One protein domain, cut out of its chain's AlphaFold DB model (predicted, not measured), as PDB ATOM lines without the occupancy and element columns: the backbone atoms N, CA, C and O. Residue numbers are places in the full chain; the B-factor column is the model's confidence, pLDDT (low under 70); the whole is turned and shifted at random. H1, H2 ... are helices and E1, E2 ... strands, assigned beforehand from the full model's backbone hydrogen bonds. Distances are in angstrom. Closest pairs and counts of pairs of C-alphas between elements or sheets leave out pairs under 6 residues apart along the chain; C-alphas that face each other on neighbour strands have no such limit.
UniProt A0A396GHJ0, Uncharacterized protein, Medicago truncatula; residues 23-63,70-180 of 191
ATOM      1  N   ARG A  23     -28.142 -15.629 -38.755       51.81
ATOM      2  CA  ARG A  23     -28.185 -16.788 -39.671       51.81
ATOM      3  C   ARG A  23     -26.974 -17.704 -39.499       51.81
ATOM      4  O   ARG A  23     -27.152 -18.910 -39.363       51.81
ATOM      5  N   ARG A  24     -25.765 -17.132 -39.439       55.38
ATOM      6  CA  ARG A  24     -24.524 -17.894 -39.212       55.38
ATOM      7  C   ARG A  24     -24.551 -18.642 -37.882       55.38
ATOM      8  O   ARG A  24     -24.257 -19.831 -37.848       55.38
ATOM      9  N   LYS A  25     -24.996 -17.980 -36.809       55.72
ATOM     10  CA  LYS A  25     -25.112 -18.593 -35.477       55.72
ATOM     11  C   LYS A  25     -26.104 -19.765 -35.449       55.72
ATOM     12  O   LYS A  25     -25.853 -20.765 -34.780       55.72
ATOM     13  N   CYS A  26     -27.213 -19.664 -36.184       43.03
ATOM     14  CA  CYS A  26     -28.210 -20.733 -36.282       43.03
ATOM     15  C   CYS A  26     -27.703 -21.937 -37.104       43.03
ATOM     16  O   CYS A  26     -27.875 -23.068 -36.658       43.03
ATOM     17  N   SER A  27     -27.001 -21.698 -38.223       56.72
ATOM     18  CA  SER A  27     -26.369 -22.762 -39.033       56.72
ATOM     19  C   SER A  27     -25.316 -23.529 -38.237       56.72
ATOM     20  O   SER A  27     -25.374 -24.750 -38.137       56.72
ATOM     21  N   GLN A  28     -24.427 -22.802 -37.556       58.19
ATOM     22  CA  GLN A  28     -23.354 -23.398 -36.763       58.19
ATOM     23  C   GLN A  28     -23.888 -24.227 -35.581       58.19
ATOM     24  O   GLN A  28     -23.313 -25.247 -35.215       58.19
ATOM     25  N   THR A  29     -25.019 -23.823 -34.992       59.69
ATOM     26  CA  THR A  29     -25.665 -24.592 -33.915       59.69
ATOM     27  C   THR A  29     -26.211 -25.926 -34.433       59.69
ATOM     28  O   THR A  29     -26.078 -26.942 -33.754       59.69
ATOM     29  N   LEU A  30     -26.798 -25.938 -35.633       59.78
ATOM     30  CA  LEU A  30     -27.328 -27.150 -36.260       59.78
ATOM     31  C   LEU A  30     -26.205 -28.118 -36.667       59.78
ATOM     32  O   LEU A  30     -26.318 -29.320 -36.442       59.78
ATOM     33  N   GLU A  31     -25.100 -27.592 -37.195       69.31
ATOM     34  CA  GLU A  31     -23.906 -28.373 -37.543       69.31
ATOM     35  C   GLU A  31     -23.290 -29.050 -36.312       69.31
ATOM     36  O   GLU A  31     -22.998 -30.245 -36.348       69.31
ATOM     37  N   ILE A  32     -23.186 -28.335 -35.185       72.06
ATOM     38  CA  ILE A  32     -22.718 -28.918 -33.919       72.06
ATOM     39  C   ILE A  32     -23.662 -30.036 -33.456       72.06
ATOM     40  O   ILE A  32     -23.187 -31.105 -33.082       72.06
ATOM     41  N   GLN A  33     -24.983 -29.838 -33.509       75.62
ATOM     42  CA  GLN A  33     -25.951 -30.876 -33.118       75.62
ATOM     43  C   GLN A  33     -25.842 -32.137 -33.986       75.62
ATOM     44  O   GLN A  33     -25.934 -33.249 -33.463       75.62
ATOM     45  N   ASN A  34     -25.579 -31.983 -35.284       82.81
ATOM     46  CA  ASN A  34     -25.350 -33.116 -36.178       82.81
ATOM     47  C   ASN A  34     -24.085 -33.897 -35.795       82.81
ATOM     48  O   ASN A  34     -24.131 -35.123 -35.724       82.81
ATOM     49  N   VAL A  35     -22.988 -33.204 -35.472       84.81
ATOM     50  CA  VAL A  35     -21.747 -33.841 -34.996       84.81
ATOM     51  C   VAL A  35     -21.967 -34.563 -33.662       84.81
ATOM     52  O   VAL A  35     -21.475 -35.672 -33.476       84.81
ATOM     53  N   LEU A  36     -22.754 -33.995 -32.743       86.00
ATOM     54  CA  LEU A  36     -23.113 -34.662 -31.484       86.00
ATOM     55  C   LEU A  36     -23.896 -35.959 -31.716       86.00
ATOM     56  O   LEU A  36     -23.657 -36.956 -31.034       86.00
ATOM     57  N   ALA A  37     -24.845 -35.947 -32.653       87.75
ATOM     58  CA  ALA A  37     -25.607 -37.135 -33.019       87.75
ATOM     59  C   ALA A  37     -24.713 -38.193 -33.689       87.75
ATOM     60  O   ALA A  37     -24.828 -39.373 -33.362       87.75
ATOM     61  N   GLU A  38     -23.790 -37.768 -34.559       91.31
ATOM     62  CA  GLU A  38     -22.795 -38.648 -35.180       91.31
ATOM     63  C   GLU A  38     -21.916 -39.321 -34.117       91.31
ATOM     64  O   GLU A  38     -21.797 -40.543 -34.110       91.31
ATOM     65  N   ILE A  39     -21.366 -38.554 -33.169       90.69
ATOM     66  CA  ILE A  39     -20.539 -39.080 -32.071       90.69
ATOM     67  C   ILE A  39     -21.306 -40.121 -31.247       90.69
ATOM     68  O   ILE A  39     -20.753 -41.164 -30.902       90.69
ATOM     69  N   LYS A  40     -22.593 -39.884 -30.970       90.56
ATOM     70  CA  LYS A  40     -23.433 -40.861 -30.263       90.56
ATOM     71  C   LYS A  40     -23.616 -42.158 -31.056       90.56
ATOM     72  O   LYS A  40     -23.515 -43.229 -30.464       90.56
ATOM     73  N   ASP A  41     -23.868 -42.092 -32.367       93.06
ATOM     74  CA  ASP A  41     -23.954 -43.298 -33.213       93.06
ATOM     75  C   ASP A  41     -22.617 -44.047 -33.263       93.06
ATOM     76  O   ASP A  41     -22.595 -45.274 -33.178       93.06
ATOM     77  N   ILE A  42     -21.501 -43.317 -33.338       92.81
ATOM     78  CA  ILE A  42     -20.158 -43.899 -33.320       92.81
ATOM     79  C   ILE A  42     -19.914 -44.644 -32.004       92.81
ATOM     80  O   ILE A  42     -19.549 -45.816 -32.044       92.81
ATOM     81  N   ASN A  43     -20.172 -44.017 -30.855       91.81
ATOM     82  CA  ASN A  43     -19.948 -44.639 -29.543       91.81
ATOM     83  C   ASN A  43     -20.827 -45.873 -29.308       91.81
ATOM     84  O   ASN A  43     -20.395 -46.797 -28.633       91.81
ATOM     85  N   ASN A  44     -22.018 -45.940 -29.908       89.50
ATOM     86  CA  ASN A  44     -22.860 -47.140 -29.854       89.50
ATOM     87  C   ASN A  44     -22.319 -48.312 -30.697       89.50
ATOM     88  O   ASN A  44     -22.845 -49.421 -30.609       89.50
ATOM     89  N   ARG A  45     -21.332 -48.067 -31.567       90.19
ATOM     90  CA  ARG A  45     -20.754 -49.056 -32.492       90.19
ATOM     91  C   ARG A  45     -19.305 -49.414 -32.176       90.19
ATOM     92  O   ARG A  45     -18.832 -50.419 -32.700       90.19
ATOM     93  N   LEU A  46     -18.608 -48.583 -31.405       88.00
ATOM     94  CA  LEU A  46     -17.278 -48.881 -30.884       88.00
ATOM     95  C   LEU A  46     -17.393 -49.829 -29.686       88.00
ATOM     96  O   LEU A  46     -18.377 -49.800 -28.948       88.00
ATOM     97  N   PHE A  47     -16.392 -50.683 -29.518       85.88
ATOM     98  CA  PHE A  47     -16.343 -51.683 -28.453       85.88
ATOM     99  C   PHE A  47     -15.344 -51.304 -27.363       85.88
ATOM    100  O   PHE A  47     -15.675 -51.321 -26.181       85.88
ATOM    101  N   ASP A  48     -14.119 -50.976 -27.764       85.38
ATOM    102  CA  ASP A  48     -13.020 -50.650 -26.857       85.38
ATOM    103  C   ASP A  48     -12.701 -49.163 -26.846       85.38
ATOM    104  O   ASP A  48     -11.934 -48.722 -25.993       85.38
ATOM    105  N   CYS A  49     -13.255 -48.389 -27.776       89.00
ATOM    106  CA  CYS A  49     -13.051 -46.954 -27.851       89.00
ATOM    107  C   CYS A  49     -14.301 -46.152 -27.504       89.00
ATOM    108  O   CYS A  49     -15.432 -46.579 -27.713       89.00
ATOM    109  N   GLU A  50     -14.077 -44.929 -27.037       89.62
ATOM    110  CA  GLU A  50     -15.132 -43.946 -26.825       89.62
ATOM    111  C   GLU A  50     -14.684 -42.588 -27.349       89.62
ATOM    112  O   GLU A  50     -13.590 -42.106 -27.056       89.62
ATOM    113  N   VAL A  51     -15.541 -41.955 -28.139       89.56
ATOM    114  CA  VAL A  51     -15.338 -40.608 -28.654       89.56
ATOM    115  C   VAL A  51     -15.972 -39.617 -27.685       89.56
ATOM    116  O   VAL A  51     -17.194 -39.544 -27.548       89.56
ATOM    117  N   VAL A  52     -15.136 -38.834 -27.015       88.25
ATOM    118  CA  VAL A  52     -15.536 -37.843 -26.014       88.25
ATOM    119  C   VAL A  52     -15.212 -36.448 -26.526       88.25
ATOM    120  O   VAL A  52     -14.186 -36.207 -27.157       88.25
ATOM    121  N   ILE A  53     -16.086 -35.492 -26.240       85.81
ATOM    122  CA  ILE A  53     -15.847 -34.092 -26.582       85.81
ATOM    123  C   ILE A  53     -14.930 -33.504 -25.520       85.81
ATOM    124  O   ILE A  53     -15.237 -33.544 -24.330       85.81
ATOM    125  N   GLY A  54     -13.788 -32.975 -25.950       76.25
ATOM    126  CA  GLY A  54     -12.879 -32.284 -25.052       76.25
ATOM    127  C   GLY A  54     -13.473 -30.950 -24.618       76.25
ATOM    128  O   GLY A  54     -14.045 -30.223 -25.432       76.25
ATOM    129  N   GLU A  55     -13.304 -30.601 -23.343       64.44
ATOM    130  CA  GLU A  55     -13.540 -29.230 -22.902       64.44
ATOM    131  C   GLU A  55     -12.672 -28.270 -23.727       64.44
ATOM    132  O   GLU A  55     -11.551 -28.603 -24.118       64.44
ATOM    133  N   LYS A  56     -13.199 -27.070 -23.996       53.94
ATOM    134  CA  LYS A  56     -12.544 -25.987 -24.757       53.94
ATOM    135  C   LYS A  56     -11.270 -25.438 -24.093       53.94
ATOM    136  O   LYS A  56     -10.831 -24.340 -24.423       53.94
ATOM    137  N   GLU A  57     -10.671 -26.155 -23.152       44.62
ATOM    138  CA  GLU A  57      -9.399 -25.759 -22.582       44.62
ATOM    139  C   GLU A  57      -8.303 -25.862 -23.652       44.62
ATOM    140  O   GLU A  57      -7.905 -26.940 -24.088       44.62
ATOM    141  N   ASN A  58      -7.781 -24.696 -24.037       44.75
ATOM    142  CA  ASN A  58      -6.474 -24.521 -24.675       44.75
ATOM    143  C   ASN A  58      -6.294 -24.907 -26.154       44.75
ATOM    144  O   ASN A  58      -5.177 -25.216 -26.572       44.75
ATOM    145  N   VAL A  59      -7.315 -24.767 -27.005       44.50
ATOM    146  CA  VAL A  59      -7.060 -24.753 -28.467       44.50
ATOM    147  C   VAL A  59      -6.185 -23.545 -28.864       44.50
ATOM    148  O   VAL A  59      -5.375 -23.653 -29.780       44.50
ATOM    149  N   GLU A  60      -6.251 -22.442 -28.107       41.34
ATOM    150  CA  GLU A  60      -5.416 -21.243 -28.302       41.34
ATOM    151  C   GLU A  60      -3.921 -21.440 -27.974       41.34
ATOM    152  O   GLU A  60      -3.094 -20.714 -28.515       41.34
ATOM    153  N   ARG A  61      -3.537 -22.403 -27.114       41.28
ATOM    154  CA  ARG A  61      -2.110 -22.665 -26.808       41.28
ATOM    155  C   ARG A  61      -1.472 -23.749 -27.667       41.28
ATOM    156  O   ARG A  61      -0.257 -23.717 -27.827       41.28
ATOM    157  N   LEU A  62      -2.237 -24.725 -28.161       43.12
ATOM    158  CA  LEU A  62      -1.671 -25.840 -28.935       43.12
ATOM    159  C   LEU A  62      -1.414 -25.469 -30.395       43.12
ATOM    160  O   LEU A  62      -0.469 -25.953 -31.010       43.12
ATOM    161  N   VAL A  63      -2.255 -24.601 -30.945       43.00
ATOM    162  CA  VAL A  63      -2.119 -24.088 -32.297       43.00
ATOM    163  C   VAL A  63      -1.555 -22.686 -32.131       43.00
ATOM    164  O   VAL A  63      -2.303 -21.776 -31.803       43.00
ATOM    165  N   VAL A  70     -10.111 -19.723 -35.953       47.56
ATOM    166  CA  VAL A  70     -10.137 -21.202 -36.043       47.56
ATOM    167  C   VAL A  70     -11.077 -21.770 -34.974       47.56
ATOM    168  O   VAL A  70     -10.678 -22.356 -33.972       47.56
ATOM    169  N   GLY A  71     -12.375 -21.543 -35.179       56.44
ATOM    170  CA  GLY A  71     -13.434 -22.190 -34.413       56.44
ATOM    171  C   GLY A  71     -13.554 -23.660 -34.815       56.44
ATOM    172  O   GLY A  71     -13.921 -23.964 -35.949       56.44
ATOM    173  N   GLY A  72     -13.266 -24.569 -33.887       69.25
ATOM    174  CA  GLY A  72     -13.416 -26.009 -34.088       69.25
ATOM    175  C   GLY A  72     -13.822 -26.738 -32.809       69.25
ATOM    176  O   GLY A  72     -13.699 -26.197 -31.707       69.25
ATOM    177  N   LEU A  73     -14.346 -27.955 -32.957       81.62
ATOM    178  CA  LEU A  73     -14.724 -28.825 -31.840       81.62
ATOM    179  C   LEU A  73     -13.574 -29.790 -31.536       81.62
ATOM    180  O   LEU A  73     -13.175 -30.567 -32.402       81.62
ATOM    181  N   LEU A  74     -13.046 -29.735 -30.312       84.94
ATOM    182  CA  LEU A  74     -12.047 -30.690 -29.840       84.94
ATOM    183  C   LEU A  74     -12.729 -32.012 -29.490       84.94
ATOM    184  O   LEU A  74     -13.649 -32.053 -28.674       84.94
ATOM    185  N   VAL A  75     -12.230 -33.096 -30.062       87.38
ATOM    186  CA  VAL A  75     -12.695 -34.453 -29.805       87.38
ATOM    187  C   VAL A  75     -11.511 -35.328 -29.419       87.38
ATOM    188  O   VAL A  75     -10.418 -35.211 -29.967       87.38
ATOM    189  N   LYS A  76     -11.728 -36.190 -28.434       89.81
ATOM    190  CA  LYS A  76     -10.766 -37.157 -27.919       89.81
ATOM    191  C   LYS A  76     -11.318 -38.552 -28.168       89.81
ATOM    192  O   LYS A  76     -12.457 -38.822 -27.806       89.81
ATOM    193  N   ILE A  77     -10.524 -39.437 -28.753       89.50
ATOM    194  CA  ILE A  77     -10.874 -40.851 -28.888       89.50
ATOM    195  C   ILE A  77     -10.108 -41.611 -27.808       89.50
ATOM    196  O   ILE A  77      -8.888 -41.761 -27.878       89.50
ATOM    197  N   MET A  78     -10.831 -42.019 -26.772       87.25
ATOM    198  CA  MET A  78     -10.324 -42.755 -25.621       87.25
ATOM    199  C   MET A  78     -10.326 -44.257 -25.898       87.25
ATOM    200  O   MET A  78     -11.121 -44.736 -26.706       87.25
ATOM    201  N   TYR A  79      -9.437 -44.995 -25.232       85.81
ATOM    202  CA  TYR A  79      -9.392 -46.455 -25.280       85.81
ATOM    203  C   TYR A  79      -9.759 -47.016 -23.901       85.81
ATOM    204  O   TYR A  79      -8.967 -46.983 -22.964       85.81
ATOM    205  N   ASN A  80     -10.982 -47.519 -23.777       77.50
ATOM    206  CA  ASN A  80     -11.583 -47.971 -22.526       77.50
ATOM    207  C   ASN A  80     -11.304 -49.452 -22.219       77.50
ATOM    208  O   ASN A  80     -11.684 -49.920 -21.149       77.50
ATOM    209  N   ALA A  81     -10.617 -50.178 -23.113       67.00
ATOM    210  CA  ALA A  81     -10.108 -51.531 -22.863       67.00
ATOM    211  C   ALA A  81     -11.171 -52.531 -22.349       67.00
ATOM    212  O   ALA A  81     -10.848 -53.422 -21.565       67.00
ATOM    213  N   VAL A  82     -12.437 -52.401 -22.768       61.28
ATOM    214  CA  VAL A  82     -13.563 -53.195 -22.231       61.28
ATOM    215  C   VAL A  82     -13.386 -54.692 -22.509       61.28
ATOM    216  O   VAL A  82     -13.818 -55.525 -21.716       61.28
ATOM    217  N   THR A  83     -12.710 -55.054 -23.602       58.00
ATOM    218  CA  THR A  83     -12.396 -56.454 -23.937       58.00
ATOM    219  C   THR A  83     -11.126 -57.002 -23.276       58.00
ATOM    220  O   THR A  83     -10.823 -58.188 -23.431       58.00
ATOM    221  N   ILE A  84     -10.374 -56.188 -22.530       59.06
ATOM    222  CA  ILE A  84      -9.091 -56.587 -21.942       59.06
ATOM    223  C   ILE A  84      -9.291 -57.097 -20.516       59.06
ATOM    224  O   ILE A  84     -10.051 -56.546 -19.725       59.06
ATOM    225  N   ASN A  85      -8.566 -58.161 -20.166       60.50
ATOM    226  CA  ASN A  85      -8.563 -58.721 -18.820       60.50
ATOM    227  C   ASN A  85      -8.186 -57.652 -17.773       60.50
ATOM    228  O   ASN A  85      -7.126 -57.031 -17.867       60.50
ATOM    229  N   GLN A  86      -9.020 -57.496 -16.739       60.78
ATOM    230  CA  GLN A  86      -8.823 -56.537 -15.645       60.78
ATOM    231  C   GLN A  86      -7.450 -56.674 -14.953       60.78
ATOM    232  O   GLN A  86      -6.908 -55.679 -14.477       60.78
ATOM    233  N   ASN A  87      -6.857 -57.877 -14.941       59.41
ATOM    234  CA  ASN A  87      -5.516 -58.123 -14.392       59.41
ATOM    235  C   ASN A  87      -4.403 -57.472 -15.230       59.41
ATOM    236  O   ASN A  87      -3.386 -57.027 -14.701       59.41
ATOM    237  N   LEU A  88      -4.604 -57.393 -16.547       59.72
ATOM    238  CA  LEU A  88      -3.691 -56.717 -17.464       59.72
ATOM    239  C   LEU A  88      -3.801 -55.205 -17.233       59.72
ATOM    240  O   LEU A  88      -2.796 -54.541 -17.020       59.72
ATOM    241  N   VAL A  89      -5.026 -54.686 -17.107       57.84
ATOM    242  CA  VAL A  89      -5.275 -53.281 -16.741       57.84
ATOM    243  C   VAL A  89      -4.613 -52.918 -15.405       57.84
ATOM    244  O   VAL A  89      -3.969 -51.880 -15.326       57.84
ATOM    245  N   SER A  90      -4.665 -53.776 -14.378       61.03
ATOM    246  CA  SER A  90      -4.002 -53.501 -13.091       61.03
ATOM    247  C   SER A  90      -2.473 -53.460 -13.155       61.03
ATOM    248  O   SER A  90      -1.869 -52.730 -12.375       61.03
ATOM    249  N   HIS A  91      -1.843 -54.195 -14.081       58.41
ATOM    250  CA  HIS A  91      -0.389 -54.135 -14.291       58.41
ATOM    251  C   HIS A  91       0.068 -52.790 -14.858       58.41
ATOM    252  O   HIS A  91       1.185 -52.352 -14.596       58.41
ATOM    253  N   PHE A  92      -0.804 -52.141 -15.621       54.97
ATOM    254  CA  PHE A  92      -0.520 -50.862 -16.242       54.97
ATOM    255  C   PHE A  92      -1.016 -49.695 -15.368       54.97
ATOM    256  O   PHE A  92      -0.331 -48.697 -15.163       54.97
ATOM    257  N   THR A  93      -2.205 -49.788 -14.788       53.22
ATOM    258  CA  THR A  93      -2.896 -48.602 -14.285       53.22
ATOM    259  C   THR A  93      -3.124 -48.723 -12.781       53.22
ATOM    260  O   THR A  93      -4.195 -49.137 -12.341       53.22
ATOM    261  N   SER A  94      -2.140 -48.308 -11.973       52.62
ATOM    262  CA  SER A  94      -2.345 -48.137 -10.521       52.62
ATOM    263  C   SER A  94      -3.433 -47.086 -10.213       52.62
ATOM    264  O   SER A  94      -4.077 -47.161  -9.171       52.62
ATOM    265  N   ASP A  95      -3.682 -46.154 -11.148       52.09
ATOM    266  CA  ASP A  95      -4.560 -44.979 -10.990       52.09
ATOM    267  C   ASP A  95      -5.804 -44.963 -11.914       52.09
ATOM    268  O   ASP A  95      -6.370 -43.901 -12.163       52.09
ATOM    269  N   LYS A  96      -6.260 -46.104 -12.463       51.38
ATOM    270  CA  LYS A  96      -7.381 -46.151 -13.444       51.38
ATOM    271  C   LYS A  96      -7.181 -45.245 -14.680       51.38
ATOM    272  O   LYS A  96      -8.140 -44.702 -15.226       51.38
ATOM    273  N   LYS A  97      -5.939 -45.023 -15.110       53.78
ATOM    274  CA  LYS A  97      -5.641 -44.277 -16.343       53.78
ATOM    275  C   LYS A  97      -5.923 -45.163 -17.563       53.78
ATOM    276  O   LYS A  97      -5.865 -46.376 -17.462       53.78
ATOM    277  N   SER A  98      -6.265 -44.571 -18.705       62.81
ATOM    278  CA  SER A  98      -6.430 -45.306 -19.971       62.81
ATOM    279  C   SER A  98      -5.125 -46.026 -20.346       62.81
ATOM    280  O   SER A  98      -4.056 -45.437 -20.205       62.81
ATOM    281  N   LEU A  99      -5.205 -47.270 -20.839       70.56
ATOM    282  CA  LEU A  99      -4.031 -48.069 -21.243       70.56
ATOM    283  C   LEU A  99      -3.250 -47.414 -22.396       70.56
ATOM    284  O   LEU A  99      -2.041 -47.576 -22.518       70.56
ATOM    285  N   ILE A 100      -3.958 -46.675 -23.248       79.56
ATOM    286  CA  ILE A 100      -3.402 -45.929 -24.376       79.56
ATOM    287  C   ILE A 100      -3.823 -44.466 -24.232       79.56
ATOM    288  O   ILE A 100      -4.973 -44.175 -23.889       79.56
ATOM    289  N   ASN A 101      -2.906 -43.535 -24.506       82.50
ATOM    290  CA  ASN A 101      -3.234 -42.109 -24.506       82.50
ATOM    291  C   ASN A 101      -4.345 -41.799 -25.527       82.50
ATOM    292  O   ASN A 101      -4.369 -42.379 -26.612       82.50
ATOM    293  N   PRO A 102      -5.283 -40.894 -25.209       84.25
ATOM    294  CA  PRO A 102      -6.375 -40.584 -26.119       84.25
ATOM    295  C   PRO A 102      -5.866 -39.848 -27.360       84.25
ATOM    296  O   PRO A 102      -5.068 -38.917 -27.249       84.25
ATOM    297  N   LEU A 103      -6.394 -40.214 -28.528       88.31
ATOM    298  CA  LEU A 103      -6.120 -39.513 -29.781       88.31
ATOM    299  C   LEU A 103      -6.929 -38.211 -29.835       88.31
ATOM    300  O   LEU A 103      -8.152 -38.234 -29.694       88.31
ATOM    301  N   ARG A 104      -6.265 -37.075 -30.045       88.25
ATOM    302  CA  ARG A 104      -6.877 -35.740 -30.062       88.25
ATOM    303  C   ARG A 104      -7.069 -35.239 -31.490       88.25
ATOM    304  O   ARG A 104      -6.114 -35.093 -32.255       88.25
ATOM    305  N   LEU A 105      -8.314 -34.912 -31.817       87.69
ATOM    306  CA  LEU A 105      -8.754 -34.430 -33.121       87.69
ATOM    307  C   LEU A 105      -9.445 -33.075 -32.977       87.69
ATOM    308  O   LEU A 105     -10.251 -32.870 -32.070       87.69
ATOM    309  N   LEU A 106      -9.177 -32.165 -33.904       86.06
ATOM    310  CA  LEU A 106      -9.907 -30.917 -34.052       86.06
ATOM    311  C   LEU A 106     -10.811 -31.012 -35.281       86.06
ATOM    312  O   LEU A 106     -10.347 -31.226 -36.404       86.06
ATOM    313  N   ILE A 107     -12.111 -30.838 -35.052       84.44
ATOM    314  CA  ILE A 107     -13.126 -30.790 -36.100       84.44
ATOM    315  C   ILE A 107     -13.270 -29.332 -36.547       84.44
ATOM    316  O   ILE A 107     -13.714 -28.503 -35.743       84.44
ATOM    317  N   PRO A 108     -12.912 -28.988 -37.795       82.19
ATOM    318  CA  PRO A 108     -13.100 -27.638 -38.307       82.19
ATOM    319  C   PRO A 108     -14.590 -27.338 -38.523       82.19
ATOM    320  O   PRO A 108     -15.383 -28.235 -38.799       82.19
ATOM    321  N   ALA A 109     -14.971 -26.058 -38.481       77.19
ATOM    322  CA  ALA A 109     -16.344 -25.626 -38.779       77.19
ATOM    323  C   ALA A 109     -16.825 -26.005 -40.197       77.19
ATOM    324  O   ALA A 109     -18.018 -26.026 -40.456       77.19
ATOM    325  N   SER A 110     -15.907 -26.314 -41.116       77.50
ATOM    326  CA  SER A 110     -16.198 -26.749 -42.486       77.50
ATOM    327  C   SER A 110     -16.357 -28.271 -42.646       77.50
ATOM    328  O   SER A 110     -16.409 -28.768 -43.775       77.50
ATOM    329  N   TYR A 111     -16.418 -29.032 -41.551       78.75
ATOM    330  CA  TYR A 111     -16.738 -30.463 -41.562       78.75
ATOM    331  C   TYR A 111     -18.171 -30.711 -42.085       78.75
ATOM    332  O   TYR A 111     -19.070 -29.942 -41.748       78.75
ATOM    333  N   PRO A 112     -18.437 -31.767 -42.884       78.69
ATOM    334  CA  PRO A 112     -17.541 -32.855 -43.304       78.69
ATOM    335  C   PRO A 112     -16.753 -32.585 -44.595       78.69
ATOM    336  O   PRO A 112     -15.997 -33.435 -45.053       78.69
ATOM    337  N   SER A 113     -16.917 -31.410 -45.202       77.19
ATOM    338  CA  SER A 113     -16.239 -31.029 -46.451       77.19
ATOM    339  C   SER A 113     -14.732 -30.785 -46.306       77.19
ATOM    340  O   SER A 113     -14.028 -30.694 -47.310       77.19
ATOM    341  N   SER A 114     -14.218 -30.671 -45.082       75.12
ATOM    342  CA  SER A 114     -12.789 -30.530 -44.787       75.12
ATOM    343  C   SER A 114     -12.296 -31.666 -43.900       75.12
ATOM    344  O   SER A 114     -13.035 -32.156 -43.046       75.12
ATOM    345  N   SER A 115     -11.038 -32.062 -44.092       76.12
ATOM    346  CA  SER A 115     -10.390 -33.105 -43.295       76.12
ATOM    347  C   SER A 115     -10.220 -32.691 -41.832       76.12
ATOM    348  O   SER A 115     -10.023 -31.516 -41.515       76.12
ATOM    349  N   LEU A 116     -10.265 -33.682 -40.944       84.19
ATOM    350  CA  LEU A 116      -9.968 -33.533 -39.521       84.19
ATOM    351  C   LEU A 116      -8.493 -33.165 -39.301       84.19
ATOM    352  O   LEU A 116      -7.618 -33.616 -40.040       84.19
ATOM    353  N   ILE A 117      -8.221 -32.375 -38.261       84.12
ATOM    354  CA  ILE A 117      -6.862 -31.965 -37.888       84.12
ATOM    355  C   ILE A 117      -6.421 -32.793 -36.678       84.12
ATOM    356  O   ILE A 117      -7.079 -32.784 -35.640       84.12
ATOM    357  N   PHE A 118      -5.305 -33.507 -36.801       84.44
ATOM    358  CA  PHE A 118      -4.717 -34.272 -35.701       84.44
ATOM    359  C   PHE A 118      -3.870 -33.337 -34.837       84.44
ATOM    360  O   PHE A 118      -2.978 -32.671 -35.351       84.44
ATOM    361  N   LEU A 119      -4.155 -33.272 -33.534       78.69
ATOM    362  CA  LEU A 119      -3.460 -32.367 -32.605       78.69
ATOM    363  C   LEU A 119      -2.251 -33.006 -31.915       78.69
ATOM    364  O   LEU A 119      -1.481 -32.324 -31.243       78.69
ATOM    365  N   ASP A 120      -2.085 -34.317 -32.050       73.62
ATOM    366  CA  ASP A 120      -0.962 -35.041 -31.471       73.62
ATOM    367  C   ASP A 120       0.252 -34.993 -32.408       73.62
ATOM    368  O   ASP A 120       0.600 -35.991 -33.042       73.62
ATOM    369  N   GLU A 121       0.935 -33.851 -32.491       59.47
ATOM    370  CA  GLU A 121       2.344 -33.834 -32.907       59.47
ATOM    371  C   GLU A 121       3.228 -34.255 -31.711       59.47
ATOM    372  O   GLU A 121       3.001 -33.854 -30.572       59.47
ATOM    373  N   LEU A 122       4.171 -35.172 -31.958       41.47
ATOM    374  CA  LEU A 122       5.125 -35.768 -30.995       41.47
ATOM    375  C   LEU A 122       5.918 -34.696 -30.196       41.47
ATOM    376  O   LEU A 122       6.172 -33.636 -30.759       41.47
ATOM    377  N   PRO A 123       6.602 -35.008 -29.072       52.44
ATOM    378  CA  PRO A 123       6.235 -35.755 -27.853       52.44
ATOM    379  C   PRO A 123       6.630 -34.966 -26.561       52.44
ATOM    380  O   PRO A 123       7.455 -34.072 -26.656       52.44
ATOM    381  N   LEU A 124       6.197 -35.317 -25.332       36.25
ATOM    382  CA  LEU A 124       6.843 -34.856 -24.066       36.25
ATOM    383  C   LEU A 124       6.597 -35.849 -22.909       36.25
ATOM    384  O   LEU A 124       5.553 -36.490 -22.860       36.25
ATOM    385  N   GLN A 125       7.665 -36.081 -22.142       40.94
ATOM    386  CA  GLN A 125       7.953 -37.176 -21.196       40.94
ATOM    387  C   GLN A 125       6.762 -37.710 -20.381       40.94
ATOM    388  O   GLN A 125       6.022 -36.911 -19.829       40.94
ATOM    389  N   ASP A 126       6.620 -39.046 -20.328       40.00
ATOM    390  CA  ASP A 126       6.332 -39.846 -19.117       40.00
ATOM    391  C   ASP A 126       6.148 -41.345 -19.465       40.00
ATOM    392  O   ASP A 126       5.404 -41.691 -20.381       40.00
ATOM    393  N   SER A 127       6.848 -42.210 -18.710       45.53
ATOM    394  CA  SER A 127       6.918 -43.697 -18.719       45.53
ATOM    395  C   SER A 127       7.155 -44.420 -20.064       45.53
ATOM    396  O   SER A 127       6.398 -44.268 -21.021       45.53
ATOM    397  N   GLU A 128       8.193 -45.264 -20.114       54.97
ATOM    398  CA  GLU A 128       8.645 -45.977 -21.325       54.97
ATOM    399  C   GLU A 128       7.582 -46.925 -21.926       54.97
ATOM    400  O   GLU A 128       7.447 -46.975 -23.143       54.97
ATOM    401  N   ASP A 129       6.740 -47.578 -21.117       54.69
ATOM    402  CA  ASP A 129       5.824 -48.621 -21.619       54.69
ATOM    403  C   ASP A 129       4.520 -48.094 -22.263       54.69
ATOM    404  O   ASP A 129       3.996 -48.677 -23.214       54.69
ATOM    405  N   PHE A 130       3.971 -46.974 -21.775       53.97
ATOM    406  CA  PHE A 130       2.705 -46.410 -22.280       53.97
ATOM    407  C   PHE A 130       2.875 -45.618 -23.568       53.97
ATOM    408  O   PHE A 130       2.001 -45.628 -24.444       53.97
ATOM    409  N   ARG A 131       4.013 -44.924 -23.686       61.22
ATOM    410  CA  ARG A 131       4.393 -44.250 -24.924       61.22
ATOM    411  C   ARG A 131       4.535 -45.265 -26.049       61.22
ATOM    412  O   ARG A 131       4.066 -44.997 -27.149       61.22
ATOM    413  N   ASP A 132       5.095 -46.431 -25.756       72.69
ATOM    414  CA  ASP A 132       5.267 -47.501 -26.727       72.69
ATOM    415  C   ASP A 132       3.942 -47.942 -27.358       72.69
ATOM    416  O   ASP A 132       3.840 -48.002 -28.583       72.69
ATOM    417  N   LEU A 133       2.896 -48.187 -26.563       81.12
ATOM    418  CA  LEU A 133       1.597 -48.608 -27.100       81.12
ATOM    419  C   LEU A 133       0.907 -47.506 -27.913       81.12
ATOM    420  O   LEU A 133       0.388 -47.780 -28.997       81.12
ATOM    421  N   PHE A 134       0.920 -46.262 -27.425       84.19
ATOM    422  CA  PHE A 134       0.325 -45.136 -28.148       84.19
ATOM    423  C   PHE A 134       1.054 -44.848 -29.461       84.19
ATOM    424  O   PHE A 134       0.406 -44.697 -30.494       84.19
ATOM    425  N   GLU A 135       2.388 -44.811 -29.455       83.88
ATOM    426  CA  GLU A 135       3.173 -44.551 -30.663       83.88
ATOM    427  C   GLU A 135       3.065 -45.697 -31.677       83.88
ATOM    428  O   GLU A 135       2.958 -45.438 -32.876       83.88
ATOM    429  N   ARG A 136       2.982 -46.958 -31.224       86.44
ATOM    430  CA  ARG A 136       2.684 -48.104 -32.101       86.44
ATOM    431  C   ARG A 136       1.297 -47.985 -32.728       86.44
ATOM    432  O   ARG A 136       1.174 -48.069 -33.951       86.44
ATOM    433  N   ALA A 137       0.266 -47.730 -31.920       89.38
ATOM    434  CA  ALA A 137      -1.104 -47.549 -32.405       89.38
ATOM    435  C   ALA A 137      -1.201 -46.373 -33.391       89.38
ATOM    436  O   ALA A 137      -1.826 -46.482 -34.443       89.38
ATOM    437  N   LYS A 138      -0.522 -45.262 -33.097       87.62
ATOM    438  CA  LYS A 138      -0.463 -44.069 -33.946       87.62
ATOM    439  C   LYS A 138       0.301 -44.304 -35.247       87.62
ATOM    440  O   LYS A 138      -0.127 -43.826 -36.296       87.62
ATOM    441  N   GLY A 139       1.408 -45.042 -35.203       84.75
ATOM    442  CA  GLY A 139       2.152 -45.460 -36.390       84.75
ATOM    443  C   GLY A 139       1.277 -46.290 -37.329       84.75
ATOM    444  O   GLY A 139       1.163 -45.962 -38.511       84.75
ATOM    445  N   LYS A 140       0.575 -47.290 -36.784       89.31
ATOM    446  CA  LYS A 140      -0.400 -48.099 -37.532       89.31
ATOM    447  C   LYS A 140      -1.552 -47.251 -38.077       89.31
ATOM    448  O   LYS A 140      -1.923 -47.405 -39.239       89.31
ATOM    449  N   LEU A 141      -2.069 -46.309 -37.284       90.31
ATOM    450  CA  LEU A 141      -3.118 -45.391 -37.729       90.31
ATOM    451  C   LEU A 141      -2.654 -44.555 -38.926       90.31
ATOM    452  O   LEU A 141      -3.400 -44.439 -39.890       90.31
ATOM    453  N   ARG A 142      -1.432 -44.003 -38.901       87.12
ATOM    454  CA  ARG A 142      -0.886 -43.227 -40.028       87.12
ATOM    455  C   ARG A 142      -0.892 -44.045 -41.321       87.12
ATOM    456  O   ARG A 142      -1.422 -43.571 -42.320       87.12
ATOM    457  N   VAL A 143      -0.384 -45.277 -41.276       85.62
ATOM    458  CA  VAL A 143      -0.375 -46.188 -42.435       85.62
ATOM    459  C   VAL A 143      -1.800 -46.491 -42.913       85.62
ATOM    460  O   VAL A 143      -2.074 -46.494 -44.110       85.62
ATOM    461  N   ASN A 144      -2.739 -46.700 -41.987       87.12
ATOM    462  CA  ASN A 144      -4.139 -46.943 -42.330       87.12
ATOM    463  C   ASN A 144      -4.760 -45.717 -43.031       87.12
ATOM    464  O   ASN A 144      -5.374 -45.848 -44.090       87.12
ATOM    465  N   LEU A 145      -4.518 -44.512 -42.506       86.25
ATOM    466  CA  LEU A 145      -5.009 -43.252 -43.068       86.25
ATOM    467  C   LEU A 145      -4.444 -42.948 -44.463       86.25
ATOM    468  O   LEU A 145      -5.174 -42.395 -45.284       86.25
ATOM    469  N   GLU A 146      -3.199 -43.334 -44.762       85.25
ATOM    470  CA  GLU A 146      -2.605 -43.209 -46.107       85.25
ATOM    471  C   GLU A 146      -3.386 -44.003 -47.167       85.25
ATOM    472  O   GLU A 146      -3.461 -43.593 -48.325       85.25
ATOM    473  N   SER A 147      -4.015 -45.111 -46.769       84.44
ATOM    474  CA  SER A 147      -4.852 -45.934 -47.651       84.44
ATOM    475  C   SER A 147      -6.311 -45.457 -47.752       84.44
ATOM    476  O   SER A 147      -7.058 -45.910 -48.625       84.44
ATOM    477  N   MET A 148      -6.737 -44.528 -46.887       84.62
ATOM    478  CA  MET A 148      -8.110 -44.019 -46.838       84.62
ATOM    479  C   MET A 148      -8.320 -42.806 -47.748       84.62
ATOM    480  O   MET A 148      -7.520 -41.873 -47.785       84.62
ATOM    481  N   LYS A 149      -9.473 -42.757 -48.425       84.25
ATOM    482  CA  LYS A 149      -9.868 -41.596 -49.236       84.25
ATOM    483  C   LYS A 149     -10.228 -40.408 -48.337       84.25
ATOM    484  O   LYS A 149     -11.022 -40.554 -47.412       84.25
ATOM    485  N   GLN A 150      -9.676 -39.238 -48.643       82.56
ATOM    486  CA  GLN A 150     -10.033 -37.975 -47.989       82.56
ATOM    487  C   GLN A 150     -11.321 -37.363 -48.584       82.56
ATOM    488  O   GLN A 150     -11.604 -37.604 -49.763       82.56
ATOM    489  N   PRO A 151     -12.074 -36.538 -47.821       80.88
ATOM    490  CA  PRO A 151     -11.848 -36.154 -46.422       80.88
ATOM    491  C   PRO A 151     -12.269 -37.251 -45.432       80.88
ATOM    492  O   PRO A 151     -13.255 -37.953 -45.646       80.88
ATOM    493  N   TRP A 152     -11.519 -37.396 -44.339       85.81
ATOM    494  CA  TRP A 152     -11.810 -38.405 -43.320       85.81
ATOM    495  C   TRP A 152     -12.960 -37.971 -42.406       85.81
ATOM    496  O   TRP A 152     -12.956 -36.853 -41.887       85.81
ATOM    497  N   LEU A 153     -13.915 -38.874 -42.175       88.50
ATOM    498  CA  LEU A 153     -15.011 -38.677 -41.225       88.50
ATOM    499  C   LEU A 153     -14.611 -39.167 -39.828       88.50
ATOM    500  O   LEU A 153     -13.762 -40.053 -39.694       88.50
ATOM    501  N   ILE A 154     -15.262 -38.644 -38.784       89.94
ATOM    502  CA  ILE A 154     -14.965 -39.012 -37.384       89.94
ATOM    503  C   ILE A 154     -15.123 -40.520 -37.196       89.94
ATOM    504  O   ILE A 154     -14.267 -41.167 -36.596       89.94
ATOM    505  N   LYS A 155     -16.182 -41.097 -37.775       90.75
ATOM    506  CA  LYS A 155     -16.455 -42.539 -37.715       90.75
ATOM    507  C   LYS A 155     -15.324 -43.394 -38.298       90.75
ATOM    508  O   LYS A 155     -15.056 -44.474 -37.777       90.75
ATOM    509  N   ASP A 156     -14.685 -42.934 -39.374       91.19
ATOM    510  CA  ASP A 156     -13.687 -43.717 -40.103       91.19
ATOM    511  C   ASP A 156     -12.368 -43.694 -39.327       91.19
ATOM    512  O   ASP A 156     -11.773 -44.743 -39.082       91.19
ATOM    513  N   VAL A 157     -11.984 -42.515 -38.821       91.88
ATOM    514  CA  VAL A 157     -10.811 -42.355 -37.949       91.88
ATOM    515  C   VAL A 157     -10.993 -43.099 -36.626       91.88
ATOM    516  O   VAL A 157     -10.069 -43.772 -36.182       91.88
ATOM    517  N   ALA A 158     -12.174 -43.033 -36.005       92.19
ATOM    518  CA  ALA A 158     -12.436 -43.710 -34.736       92.19
ATOM    519  C   ALA A 158     -12.361 -45.239 -34.854       92.19
ATOM    520  O   ALA A 158     -11.751 -45.890 -34.010       92.19
ATOM    521  N   ARG A 159     -12.908 -45.811 -35.936       92.12
ATOM    522  CA  ARG A 159     -12.793 -47.251 -36.221       92.12
ATOM    523  C   ARG A 159     -11.359 -47.673 -36.514       92.12
ATOM    524  O   ARG A 159     -10.921 -48.712 -36.028       92.12
ATOM    525  N   ALA A 160     -10.631 -46.875 -37.296       92.62
ATOM    526  CA  ALA A 160      -9.225 -47.141 -37.573       92.62
ATOM    527  C   ALA A 160      -8.395 -47.112 -36.284       92.62
ATOM    528  O   ALA A 160      -7.597 -48.015 -36.046       92.62
ATOM    529  N   TRP A 161      -8.631 -46.116 -35.427       92.62
ATOM    530  CA  TRP A 161      -7.961 -45.996 -34.137       92.62
ATOM    531  C   TRP A 161      -8.232 -47.192 -33.225       92.62
ATOM    532  O   TRP A 161      -7.281 -47.755 -32.695       92.62
ATOM    533  N   GLU A 162      -9.489 -47.629 -33.091       91.38
ATOM    534  CA  GLU A 162      -9.842 -48.800 -32.277       91.38
ATOM    535  C   GLU A 162      -9.103 -50.065 -32.734       91.38
ATOM    536  O   GLU A 162      -8.522 -50.780 -31.914       91.38
ATOM    537  N   GLY A 163      -9.067 -50.314 -34.048       91.25
ATOM    538  CA  GLY A 163      -8.336 -51.444 -34.624       91.25
ATOM    539  C   GLY A 163      -6.830 -51.361 -34.367       91.25
ATOM    540  O   GLY A 163      -6.237 -52.316 -33.871       91.25
ATOM    541  N   CYS A 164      -6.215 -50.207 -34.643       91.44
ATOM    542  CA  CYS A 164      -4.779 -50.001 -34.450       91.44
ATOM    543  C   CYS A 164      -4.360 -50.076 -32.975       91.44
ATOM    544  O   CYS A 164      -3.308 -50.635 -32.663       91.44
ATOM    545  N   ALA A 165      -5.182 -49.545 -32.068       89.12
ATOM    546  CA  ALA A 165      -4.977 -49.628 -30.626       89.12
ATOM    547  C   ALA A 165      -5.044 -51.083 -30.142       89.12
ATOM    548  O   ALA A 165      -4.142 -51.548 -29.445       89.12
ATOM    549  N   ARG A 166      -6.068 -51.829 -30.575       88.88
ATOM    550  CA  ARG A 166      -6.212 -53.255 -30.263       88.88
ATOM    551  C   ARG A 166      -5.025 -54.070 -30.774       88.88
ATOM    552  O   ARG A 166      -4.498 -54.903 -30.043       88.88
ATOM    553  N   GLU A 167      -4.593 -53.832 -32.005       88.62
ATOM    554  CA  GLU A 167      -3.462 -54.541 -32.607       88.62
ATOM    555  C   GLU A 167      -2.152 -54.269 -31.857       88.62
ATOM    556  O   GLU A 167      -1.431 -55.210 -31.536       88.62
ATOM    557  N   ALA A 168      -1.880 -53.011 -31.492       86.88
ATOM    558  CA  ALA A 168      -0.702 -52.652 -30.701       86.88
ATOM    559  C   ALA A 168      -0.661 -53.386 -29.347       86.88
ATOM    560  O   ALA A 168       0.402 -53.823 -28.902       86.88
ATOM    561  N   ILE A 169      -1.819 -53.564 -28.707       83.69
ATOM    562  CA  ILE A 169      -1.934 -54.299 -27.443       83.69
ATOM    563  C   ILE A 169      -1.734 -55.800 -27.648       83.69
ATOM    564  O   ILE A 169      -1.057 -56.435 -26.843       83.69
ATOM    565  N   LEU A 170      -2.306 -56.379 -28.707       83.06
ATOM    566  CA  LEU A 170      -2.128 -57.800 -29.016       83.06
ATOM    567  C   LEU A 170      -0.660 -58.131 -29.300       83.06
ATOM    568  O   LEU A 170      -0.153 -59.128 -28.792       83.06
ATOM    569  N   GLU A 171       0.033 -57.280 -30.055       84.75
ATOM    570  CA  GLU A 171       1.471 -57.415 -30.302       84.75
ATOM    571  C   GLU A 171       2.277 -57.331 -29.008       84.75
ATOM    572  O   GLU A 171       3.158 -58.159 -28.777       84.75
ATOM    573  N   TYR A 172       1.954 -56.373 -28.135       81.25
ATOM    574  CA  TYR A 172       2.592 -56.268 -26.825       81.25
ATOM    575  C   TYR A 172       2.364 -57.529 -25.986       81.25
ATOM    576  O   TYR A 172       3.311 -58.110 -25.461       81.25
ATOM    577  N   ALA A 173       1.117 -57.998 -25.898       79.75
ATOM    578  CA  ALA A 173       0.787 -59.214 -25.167       79.75
ATOM    579  C   ALA A 173       1.565 -60.417 -25.714       79.75
ATOM    580  O   ALA A 173       2.061 -61.217 -24.929       79.75
ATOM    581  N   HIS A 174       1.719 -60.517 -27.036       78.62
ATOM    582  CA  HIS A 174       2.474 -61.592 -27.672       78.62
ATOM    583  C   HIS A 174       3.971 -61.560 -27.327       78.62
ATOM    584  O   HIS A 174       4.537 -62.582 -26.944       78.62
ATOM    585  N   VAL A 175       4.607 -60.384 -27.400       78.38
ATOM    586  CA  VAL A 175       6.030 -60.204 -27.047       78.38
ATOM    587  C   VAL A 175       6.292 -60.524 -25.572       78.38
ATOM    588  O   VAL A 175       7.345 -61.060 -25.231       78.38
ATOM    589  N   ASN A 176       5.316 -60.271 -24.703       76.00
ATOM    590  CA  ASN A 176       5.422 -60.502 -23.265       76.00
ATOM    591  C   ASN A 176       4.988 -61.920 -22.834       76.00
ATOM    592  O   ASN A 176       4.697 -62.146 -21.659       76.00
ATOM    593  N   GLY A 177       4.953 -62.885 -23.759       73.06
ATOM    594  CA  GLY A 177       4.656 -64.294 -23.462       73.06
ATOM    595  C   GLY A 177       3.165 -64.623 -23.326       73.06
ATOM    596  O   GLY A 177       2.809 -65.714 -22.884       73.06
ATOM    597  N   GLY A 178       2.289 -63.690 -23.694       75.06
ATOM    598  CA  GLY A 178       0.870 -63.935 -23.925       75.06
ATOM    599  C   GLY A 178       0.592 -64.429 -25.350       75.06
ATOM    600  O   GLY A 178       1.472 -64.543 -26.201       75.06
ATOM    601  N   GLY A 179      -0.670 -64.734 -25.636       71.06
ATOM    602  CA  GLY A 179      -1.082 -65.235 -26.943       71.06
ATOM    603  C   GLY A 179      -2.432 -65.930 -26.884       71.06
ATOM    604  O   GLY A 179      -3.070 -66.003 -25.832       71.06
ATOM    605  N   THR A 180      -2.883 -66.451 -28.019       73.25
ATOM    606  CA  THR A 180      -4.053 -67.331 -28.037       73.25
ATOM    607  C   THR A 180      -3.636 -68.732 -27.608       73.25
ATOM    608  O   THR A 180      -2.478 -69.127 -27.754       73.25
TER     609      THR A 180
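Overview. This is residues 23 to 63 and 70 to 180 of the 191 residues of an uncharacterized protein of Medicago truncatula (UniProt A0A396GHJ0). A small three-stranded antiparallel sheet has two long helices, H1 and H5, over one face; the end of H1 meets the start of H5, and together they run the length of an elongated body. A third long helix, H4, packs steeply across H5, while short H2 and H3 lie away from the helix layer. The printed part has 152 residues, with five named helices and three named strands in the chain order H1 E1 H2 E2 H3 E3 H4 H5. The sheet order is E1 - E2 - E3 and the class is mixed, helices and strands. The whole is compact, with a radius of gyration of the C-alphas of 16.5 A, and spans 59 by 30 by 28 A.

Along the chain. The sheet has E1, residues 49 to 53, E2, residues 72 to 79, 22.6 A long, and E3, residues 103 to 108, 16.2 A long. H1, residues 23 to 43, is 30.8 A long and begins with C-alpha 23 at (-28.185, -16.788, -39.671). H5, residues 154 to 175, is 31.6 A long and ends with C-alpha 175 at (6.030, -60.204, -27.047). H4, residues 128 to 147, measures 29.6 A; H2, residues 59 to 62, 5.5 A; and H3, residues 86 to 92, 10.1 A.

Arrangement. E2 is the inner strand. Across E1 and E2, N 52 and O 76 are 2.8 A apart, within hydrogen-bond range; across E2 and E3, N 75 and O 105 are also 2.8 A apart. Residues 105 to 106 of E3 pair with residues 117 to 118, antiparallel. H1 and H5 are on the same face of the sheet, in two layers, helices over one face, at heights over the sheet of 10.3 A and 8.7 A. H1 touches H5 with residues 38 to 42 alone; the closest C-alphas, of Ile 42 and Lys 155, are 5.9 A apart. They run the same way at a shallow tilt of 33 degrees, only just short of steep. H4 touches H5 at a steep tilt of 48 degrees, opposite ways, the closest C-alphas being those of Ala 137 and Ala 165, 4.7 A apart. H4 is not on the sheet. H3 is not on the sheet and is apart from H5. H2 is only just not on the sheet, with 4 pairs of C-alphas within 10 A. Every O i to N i+4 pair is within hydrogen-bond range in H1, H3 and H5, and 13 of 16 are in H4; H2 is too short for such a pair.

Size, cuts and confidence. The C-alphas farthest apart, of Arg 23 and Gly 177, are 60.0 A apart. Residues 64 to 69 are not printed, and C-alphas 63 and 70 are 9.3 A apart across this cut. The link E3 to H4 is long, with 19 residues. Mean pLDDT of the printed part is 74.5; it is under 70 at residues 23 to 31, 55 to 63, 70 to 72, 81 to 98 and 121 to 131.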